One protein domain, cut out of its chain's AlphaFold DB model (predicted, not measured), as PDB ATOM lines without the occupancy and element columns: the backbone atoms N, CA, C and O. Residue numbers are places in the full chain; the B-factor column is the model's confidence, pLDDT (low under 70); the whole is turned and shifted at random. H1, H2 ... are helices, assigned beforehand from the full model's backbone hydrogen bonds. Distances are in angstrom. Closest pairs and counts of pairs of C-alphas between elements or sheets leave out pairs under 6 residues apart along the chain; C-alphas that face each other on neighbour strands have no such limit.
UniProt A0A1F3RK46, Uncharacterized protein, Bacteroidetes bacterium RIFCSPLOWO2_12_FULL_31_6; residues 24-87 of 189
ATOM      1  N   VAL A  24     168.095 130.108 201.747       52.44
ATOM      2  CA  VAL A  24     166.756 129.860 202.309       52.44
ATOM      3  C   VAL A  24     165.791 129.340 201.234       52.44
ATOM      4  O   VAL A  24     164.996 128.454 201.519       52.44
ATOM      5  N   LEU A  25     165.889 129.842 199.997       49.44
ATOM      6  CA  LEU A  25     165.091 129.401 198.842       49.44
ATOM      7  C   LEU A  25     165.727 128.250 198.049       49.44
ATOM      8  O   LEU A  25     165.082 127.711 197.166       49.44
ATOM      9  N   GLY A  26     166.989 127.913 198.313       41.03
ATOM     10  CA  GLY A  26     167.718 126.797 197.697       41.03
ATOM     11  C   GLY A  26     167.933 125.627 198.656       41.03
ATOM     12  O   GLY A  26     168.799 124.783 198.419       41.03
ATOM     13  N   GLY A  27     167.184 125.589 199.766       42.53
ATOM     14  CA  GLY A  27     167.084 124.392 200.592       42.53
ATOM     15  C   GLY A  27     166.583 123.242 199.722       42.53
ATOM     16  O   GLY A  27     165.671 123.439 198.929       42.53
ATOM     17  N   LYS A  28     167.198 122.064 199.858       49.88
ATOM     18  CA  LYS A  28     167.074 120.851 199.018       49.88
ATOM     19  C   LYS A  28     165.655 120.327 198.709       49.88
ATOM     20  O   LYS A  28     165.538 119.331 198.003       49.88
ATOM     21  N   ASP A  29     164.617 121.013 199.171       51.91
ATOM     22  CA  ASP A  29     163.228 120.580 199.153       51.91
ATOM     23  C   ASP A  29     162.297 121.584 198.450       51.91
ATOM     24  O   ASP A  29     161.091 121.449 198.589       51.91
ATOM     25  N   THR A  30     162.775 122.640 197.784       49.12
ATOM     26  CA  THR A  30     161.890 123.633 197.137       49.12
ATOM     27  C   THR A  30     161.812 123.450 195.622       49.12
ATOM     28  O   THR A  30     162.847 123.432 194.956       49.12
ATOM     29  N   ASN A  31     160.601 123.392 195.057       55.44
ATOM     30  CA  ASN A  31     160.395 123.359 193.607       55.44
ATOM     31  C   ASN A  31     160.801 124.671 192.915       55.44
ATOM     32  O   ASN A  31     161.158 125.659 193.554       55.44
ATOM     33  N   TYR A  32     160.686 124.694 191.580       44.72
ATOM     34  CA  TYR A  32     161.010 125.835 190.706       44.72
ATOM     35  C   TYR A  32     160.347 127.170 191.121       44.72
ATOM     36  O   TYR A  32     160.799 128.234 190.706       44.72
ATOM     37  N   TRP A  33     159.306 127.130 191.964       50.81
ATOM     38  CA  TRP A  33     158.595 128.299 192.491       50.81
ATOM     39  C   TRP A  33     158.987 128.686 193.928       50.81
ATOM     40  O   TRP A  33     158.384 129.594 194.497       50.81
ATOM     41  N   GLY A  34     159.981 128.025 194.531       45.62
ATOM     42  CA  GLY A  34     160.406 128.269 195.913       45.62
ATOM     43  C   GLY A  34     159.434 127.722 196.966       45.62
ATOM     44  O   GLY A  34     159.543 128.075 198.139       45.62
ATOM     45  N   LEU A  35     158.472 126.881 196.566       57.16
ATOM     46  CA  LEU A  35     157.564 126.194 197.483       57.16
ATOM     47  C   LEU A  35     158.182 124.863 197.886       57.16
ATOM     48  O   LEU A  35     158.676 124.134 197.029       57.16
ATOM     49  N   ARG A  36     158.142 124.542 199.181       61.53
ATOM     50  CA  ARG A  36     158.632 123.258 199.677       61.53
ATOM     51  C   ARG A  36     157.775 122.134 199.095       61.53
ATOM     52  O   ARG A  36     156.559 122.132 199.294       61.53
ATOM     53  N   ASP A  37     158.397 121.222 198.366       72.00
ATOM     54  CA  ASP A  37     157.773 119.998 197.901       72.00
ATOM     55  C   ASP A  37     157.336 119.169 199.108       72.00
ATOM     56  O   ASP A  37     157.985 119.157 200.159       72.00
ATOM     57  N   LYS A  38     156.183 118.511 198.969       85.44
ATOM     58  CA  LYS A  38     155.664 117.630 200.015       85.44
ATOM     59  C   LYS A  38     156.658 116.492 200.240       85.44
ATOM     60  O   LYS A  38     157.166 115.937 199.264       85.44
ATOM     61  N   SER A  39     156.910 116.134 201.495       91.31
ATOM     62  CA  SER A  39     157.691 114.930 201.799       91.31
ATOM     63  C   SER A  39     156.932 113.667 201.385       91.31
ATOM     64  O   SER A  39     155.706 113.688 201.226       91.31
ATOM     65  N   GLY A  40     157.643 112.549 201.257       92.19
ATOM     66  CA  GLY A  40     157.039 111.238 201.029       92.19
ATOM     67  C   GLY A  40     155.988 110.888 202.085       92.19
ATOM     68  O   GLY A  40     154.893 110.445 201.739       92.19
ATOM     69  N   GLU A  41     156.262 111.178 203.360       94.19
ATOM     70  CA  GLU A  41     155.287 111.005 204.451       94.19
ATOM     71  C   GLU A  41     154.005 111.825 204.241       94.19
ATOM     72  O   GLU A  41     152.901 111.306 204.420       94.19
ATOM     73  N   GLN A  42     154.129 113.092 203.830       94.56
ATOM     74  CA  GLN A  42     152.976 113.960 203.573       94.56
ATOM     75  C   GLN A  42     152.149 113.462 202.386       94.56
ATOM     76  O   GLN A  42     150.922 113.451 202.459       94.56
ATOM     77  N   ILE A  43     152.803 113.009 201.313       94.69
ATOM     78  CA  ILE A  43     152.121 112.430 200.148       94.69
ATOM     79  C   ILE A  43     151.348 111.174 200.559       94.69
ATOM     80  O   ILE A  43     150.170 111.040 200.228       94.69
ATOM     81  N   LEU A  44     151.983 110.273 201.313       95.56
ATOM     82  CA  LEU A  44     151.347 109.049 201.800       95.56
ATOM     83  C   LEU A  44     150.140 109.360 202.688       95.56
ATOM     84  O   LEU A  44     149.091 108.742 202.509       95.56
ATOM     85  N   ALA A  45     150.256 110.330 203.597       94.56
ATOM     86  CA  ALA A  45     149.153 110.758 204.451       94.56
ATOM     87  C   ALA A  45     147.999 111.374 203.645       94.56
ATOM     88  O   ALA A  45     146.833 111.109 203.922       94.56
ATOM     89  N   GLU A  46     148.286 112.182 202.627       94.12
ATOM     90  CA  GLU A  46     147.237 112.765 201.789       94.12
ATOM     91  C   GLU A  46     146.532 111.735 200.899       94.12
ATOM     92  O   GLU A  46     145.335 111.884 200.651       94.12
ATOM     93  N   ILE A  47     147.223 110.683 200.449       92.94
ATOM     94  CA  ILE A  47     146.571 109.552 199.770       92.94
ATOM     95  C   ILE A  47     145.663 108.789 200.732       92.94
ATOM     96  O   ILE A  47     144.548 108.441 200.355       92.94
ATOM     97  N   ASP A  48     146.112 108.548 201.963       92.56
ATOM     98  CA  ASP A  48     145.310 107.853 202.981       92.56
ATOM     99  C   ASP A  48     144.024 108.617 203.320       92.56
ATOM    100  O   ASP A  48     142.952 108.039 203.456       92.56
ATOM    101  N   ASN A  49     144.113 109.949 203.353       90.00
ATOM    102  CA  ASN A  49     142.970 110.838 203.564       90.00
ATOM    103  C   ASN A  49     142.127 111.082 202.295       90.00
ATOM    104  O   ASN A  49     141.236 111.937 202.306       90.00
ATOM    105  N   GLY A  50     142.430 110.399 201.183       87.31
ATOM    106  CA  GLY A  50     141.720 110.532 199.908       87.31
ATOM    107  C   GLY A  50     141.823 111.920 199.262       87.31
ATOM    108  O   GLY A  50     140.979 112.272 198.437       87.31
ATOM    109  N   ILE A  51     142.809 112.730 199.661       90.56
ATOM    110  CA  ILE A  51     143.082 114.070 199.111       90.56
ATOM    111  C   ILE A  51     143.863 113.943 197.802       90.56
ATOM    112  O   ILE A  51     143.552 114.621 196.823       90.56
ATOM    113  N   LEU A  52     144.869 113.066 197.784       91.00
ATOM    114  CA  LEU A  52     145.631 112.714 196.589       91.00
ATOM    115  C   LEU A  52     145.218 111.339 196.069       91.00
ATOM    116  O   LEU A  52     144.861 110.443 196.830       91.00
ATOM    117  N   ILE A  53     145.330 111.156 194.754       88.38
ATOM    118  CA  ILE A  53     145.075 109.882 194.079       88.38
ATOM    119  C   ILE A  53     146.372 109.437 193.413       88.38
ATOM    120  O   ILE A  53     146.945 110.184 192.625       88.38
ATOM    121  N   SER A  54     146.818 108.207 193.684       90.44
ATOM    122  CA  SER A  54     148.122 107.678 193.244       90.44
ATOM    123  C   SER A  54     148.421 107.898 191.755       90.44
ATOM    124  O   SER A  54     149.544 108.232 191.389       90.44
ATOM    125  N   LYS A  55     147.407 107.761 190.894       91.25
ATOM    126  CA  LYS A  55     147.536 107.901 189.435       91.25
ATOM    127  C   LYS A  55     147.656 109.342 188.926       91.25
ATOM    128  O   LYS A  55     147.843 109.556 187.732       91.25
ATOM    129  N   GLU A  56     147.504 110.319 189.813       90.00
ATOM    130  CA  GLU A  56     147.545 111.758 189.523       90.00
ATOM    131  C   GLU A  56     148.780 112.431 190.147       90.00
ATOM    132  O   GLU A  56     149.074 113.586 189.843       90.00
ATOM    133  N   VAL A  57     149.520 111.713 190.999       91.38
ATOM    134  CA  VAL A  57     150.702 112.227 191.697       91.38
ATOM    135  C   VAL A  57     151.956 111.962 190.870       91.38
ATOM    136  O   VAL A  57     152.334 110.814 190.651       91.38
ATOM    137  N   ILE A  58     152.628 113.036 190.454       91.81
ATOM    138  CA  ILE A  58     153.965 112.977 189.857       91.81
ATOM    139  C   ILE A  58     154.981 113.079 190.994       91.81
ATOM    140  O   ILE A  58     155.007 114.087 191.702       91.81
ATOM    141  N   LEU A  59     155.799 112.043 191.164       88.75
ATOM    142  CA  LEU A  59     156.864 112.022 192.161       88.75
ATOM    143  C   LEU A  59     158.177 112.513 191.552       88.75
ATOM    144  O   LEU A  59     158.496 112.238 190.397       88.75
ATOM    145  N   THR A  60     158.956 113.225 192.355       89.94
ATOM    146  CA  THR A  60     160.390 113.391 192.111       89.94
ATOM    147  C   THR A  60     161.132 112.119 192.522       89.94
ATOM    148  O   THR A  60     160.654 111.360 193.363       89.94
ATOM    149  N   GLU A  61     162.340 111.920 191.994       88.69
ATOM    150  CA  GLU A  61     163.194 110.776 192.347       88.69
ATOM    151  C   GLU A  61     163.423 110.671 193.867       88.69
ATOM    152  O   GLU A  61     163.301 109.596 194.449       88.69
ATOM    153  N   ASN A  62     163.666 111.803 194.539       90.31
ATOM    154  CA  ASN A  62     163.850 111.826 195.992       90.31
ATOM    155  C   ASN A  62     162.587 111.380 196.745       90.31
ATOM    156  O   ASN A  62     162.694 110.631 197.713       90.31
ATOM    157  N   GLN A  63     161.402 111.820 196.307       93.12
ATOM    158  CA  GLN A  63     160.134 111.404 196.917       93.12
ATOM    159  C   GLN A  63     159.866 109.917 196.684       93.12
ATOM    160  O   GLN A  63     159.408 109.236 197.594       93.12
ATOM    161  N   GLU A  64     160.164 109.401 195.491       93.94
ATOM    162  CA  GLU A  64     160.017 107.978 195.185       93.94
ATOM    163  C   GLU A  64     160.908 107.116 196.091       93.94
ATOM    164  O   GLU A  64     160.423 106.150 196.681       93.94
ATOM    165  N   ILE A  65     162.177 107.506 196.269       94.69
ATOM    166  CA  ILE A  65     163.116 106.833 197.181       94.69
ATOM    167  C   ILE A  65     162.605 106.892 198.624       94.69
ATOM    168  O   ILE A  65     162.547 105.864 199.298       94.69
ATOM    169  N   GLU A  66     162.191 108.070 199.095       95.62
ATOM    170  CA  GLU A  66     161.672 108.245 200.455       95.62
ATOM    171  C   GLU A  66     160.437 107.363 200.702       95.62
ATOM    172  O   GLU A  66     160.371 106.642 201.698       95.62
ATOM    173  N   ILE A  67     159.471 107.372 199.779       96.94
ATOM    174  CA  ILE A  67     158.251 106.564 199.872       96.94
ATOM    175  C   ILE A  67     158.583 105.069 199.840       96.94
ATOM    176  O   ILE A  67     158.014 104.300 200.620       96.94
ATOM    177  N   ALA A  68     159.514 104.650 198.979       96.94
ATOM    178  CA  ALA A  68     159.965 103.266 198.913       96.94
ATOM    179  C   ALA A  68     160.574 102.804 200.242       96.94
ATOM    180  O   ALA A  68     160.211 101.735 200.741       96.94
ATOM    181  N   ASP A  69     161.420 103.631 200.857       97.25
ATOM    182  CA  ASP A  69     162.035 103.350 202.153       97.25
ATOM    183  C   ASP A  69     161.003 103.286 203.286       97.25
ATOM    184  O   ASP A  69     161.069 102.402 204.146       97.25
ATOM    185  N   LEU A  70     160.036 104.208 203.304       97.31
ATOM    186  CA  LEU A  70     158.954 104.236 204.292       97.31
ATOM    187  C   LEU A  70     158.096 102.966 204.215       97.31
ATOM    188  O   LEU A  70     157.888 102.292 205.229       97.31
ATOM    189  N   ILE A  71     157.666 102.592 203.006       96.56
ATOM    190  CA  ILE A  71     156.853 101.394 202.777       96.56
ATOM    191  C   ILE A  71     157.644 100.124 203.097       96.56
ATOM    192  O   ILE A  71     157.098  99.218 203.724       96.56
ATOM    193  N   ALA A  72     158.922 100.048 202.724       96.44
ATOM    194  CA  ALA A  72     159.760  98.884 203.008       96.44
ATOM    195  C   ALA A  72     159.965  98.662 204.516       96.44
ATOM    196  O   ALA A  72     159.994  97.516 204.965       96.44
ATOM    197  N   LYS A  73     160.071  99.740 205.305       96.69
ATOM    198  CA  LYS A  73     160.222  99.653 206.767       96.69
ATOM    199  C   LYS A  73     158.987  99.068 207.450       96.69
ATOM    200  O   LYS A  73     159.142  98.274 208.370       96.69
ATOM    201  N   ASN A  74     157.780  99.451 207.021       93.94
ATOM    202  CA  ASN A  74     156.524  99.017 207.646       93.94
ATOM    203  C   ASN A  74     155.425  98.737 206.606       93.94
ATOM    204  O   ASN A  74     154.420  99.450 206.561       93.94
ATOM    205  N   PRO A  75     155.549  97.680 205.787       92.38
ATOM    206  CA  PRO A  75     154.665  97.477 204.640       92.38
ATOM    207  C   PRO A  75     153.198  97.289 205.036       92.38
ATOM    208  O   PRO A  75     152.308  97.627 204.261       92.38
ATOM    209  N   ASN A  76     152.913  96.782 206.234       94.75
ATOM    210  CA  ASN A  76     151.542  96.563 206.700       94.75
ATOM    211  C   ASN A  76     150.816  97.856 207.107       94.75
ATOM    212  O   ASN A  76     149.595  97.836 207.212       94.75
ATOM    213  N   ASN A  77     151.536  98.969 207.284       93.88
ATOM    214  CA  ASN A  77     150.945 100.261 207.647       93.88
ATOM    215  C   ASN A  77     150.454 101.059 206.434       93.88
ATOM    216  O   ASN A  77     149.891 102.133 206.612       93.88
ATOM    217  N   TYR A  78     150.683 100.556 205.216       94.44
ATOM    218  CA  TYR A  78     150.337 101.262 203.990       94.44
ATOM    219  C   TYR A  78     149.298 100.499 203.170       94.44
ATOM    220  O   TYR A  78     149.424  99.290 202.919       94.44
ATOM    221  N   SER A  79     148.283 101.232 202.722       92.56
ATOM    222  CA  SER A  79     147.211 100.750 201.859       92.56
ATOM    223  C   SER A  79     147.728 100.375 200.467       92.56
ATOM    224  O   SER A  79     148.836 100.735 200.053       92.56
ATOM    225  N   ALA A  80     146.913  99.646 199.701       91.56
ATOM    226  CA  ALA A  80     147.241  99.318 198.314       91.56
ATOM    227  C   ALA A  80     147.433 100.577 197.444       91.56
ATOM    228  O   ALA A  80     148.265 100.576 196.542       91.56
ATOM    229  N   HIS A  81     146.725 101.667 197.755       90.75
ATOM    230  CA  HIS A  81     146.770 102.917 196.992       90.75
ATOM    231  C   HIS A  81     148.101 103.633 197.218       90.75
ATOM    232  O   HIS A  81     148.722 104.128 196.281       90.75
ATOM    233  N   GLN A  82     148.564 103.643 198.470       95.06
ATOM    234  CA  GLN A  82     149.873 104.168 198.844       95.06
ATOM    235  C   GLN A  82     150.999 103.339 198.219       95.06
ATOM    236  O   GLN A  82     151.925 103.892 197.634       95.06
ATOM    237  N   LYS A  83     150.888 102.005 198.264       95.81
ATOM    238  CA  LYS A  83     151.859 101.087 197.642       95.81
ATOM    239  C   LYS A  83     151.931 101.210 196.126       95.81
ATOM    240  O   LYS A  83     152.994 100.976 195.558       95.81
ATOM    241  N   ALA A  84     150.836 101.594 195.475       95.56
ATOM    242  CA  ALA A  84     150.812 101.773 194.030       95.56
ATOM    243  C   ALA A  84     151.798 102.841 193.547       95.56
ATOM    244  O   ALA A  84     152.337 102.685 192.456       95.56
ATOM    245  N   LEU A  85     152.083 103.869 194.360       96.12
ATOM    246  CA  LEU A  85     153.024 104.942 194.018       96.12
ATOM    247  C   LEU A  85     154.384 104.418 193.542       96.12
ATOM    248  O   LEU A  85     154.912 104.912 192.553       96.12
ATOM    249  N   ILE A  86     154.902 103.387 194.210       96.12
ATOM    250  CA  ILE A  86     156.226 102.795 193.957       96.12
ATOM    251  C   ILE A  86     156.148 101.469 193.184       96.12
ATOM    252  O   ILE A  86     157.093 100.676 193.178       96.12
ATOM    253  N   SER A  87     154.994 101.163 192.586       94.88
ATOM    254  CA  SER A  87     154.825  99.939 191.807       94.88
ATOM    255  C   SER A  87     155.732  99.965 190.576       94.88
ATOM    256  O   SER A  87     155.686 100.897 189.779       94.88
TER     257      SER A  87
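AT A GLANCE: This is residues 24 to 87 of the 189 residues of an uncharacterized protein of Bacteroidetes bacterium RIFCSPLOWO2_12_FULL_31_6 (UniProt A0A1F3RK46). Three helices form a small head: H2, the longest, and short H3 both pack on H1, with H1 and H2 nearly at right angles. A tail, residues 24 to 39, leads away from this head and makes much of the length. The printed part has 64 residues, with H1, H2 and H3 in that order and no named strand; it is all helix by class, though under half of the residues are in named elements. It is compact, radius of gyration of the C-alphas 12.1 A, and spans 37 by 23 by 17 A.

HOW THE PARTS SIT: H2, residues 61 to 73, touches H1, residues 40 to 48; their closest C-alphas, Ile 67 and Gly 40, are 5.0 A apart. Their lines are only just about perpendicular, at 70.1 degrees. H1 touches H3, residues 80 to 84, closest at C-alphas Leu 44 and Gln 82, 5.9 A. H2 and H3 are close but not clearly touching. In H1, H2 and H3 every O i to N i+4 pair is within hydrogen-bond range.

IN THESE COORDINATES: H2 is 18.5 A long, H1 12.4 A and H3 6.1 A. C-alpha 40 is at (157.039, 111.238, 201.029), C-alpha 84 at (150.812, 101.773, 194.030).

THE WHOLE: The C-alphas farthest apart, Val 24 and Asn 76, are 36.9 A apart. The printed part has no cut; the H1 to H2 link is long. Residues 24 to 36 are under pLDDT 70.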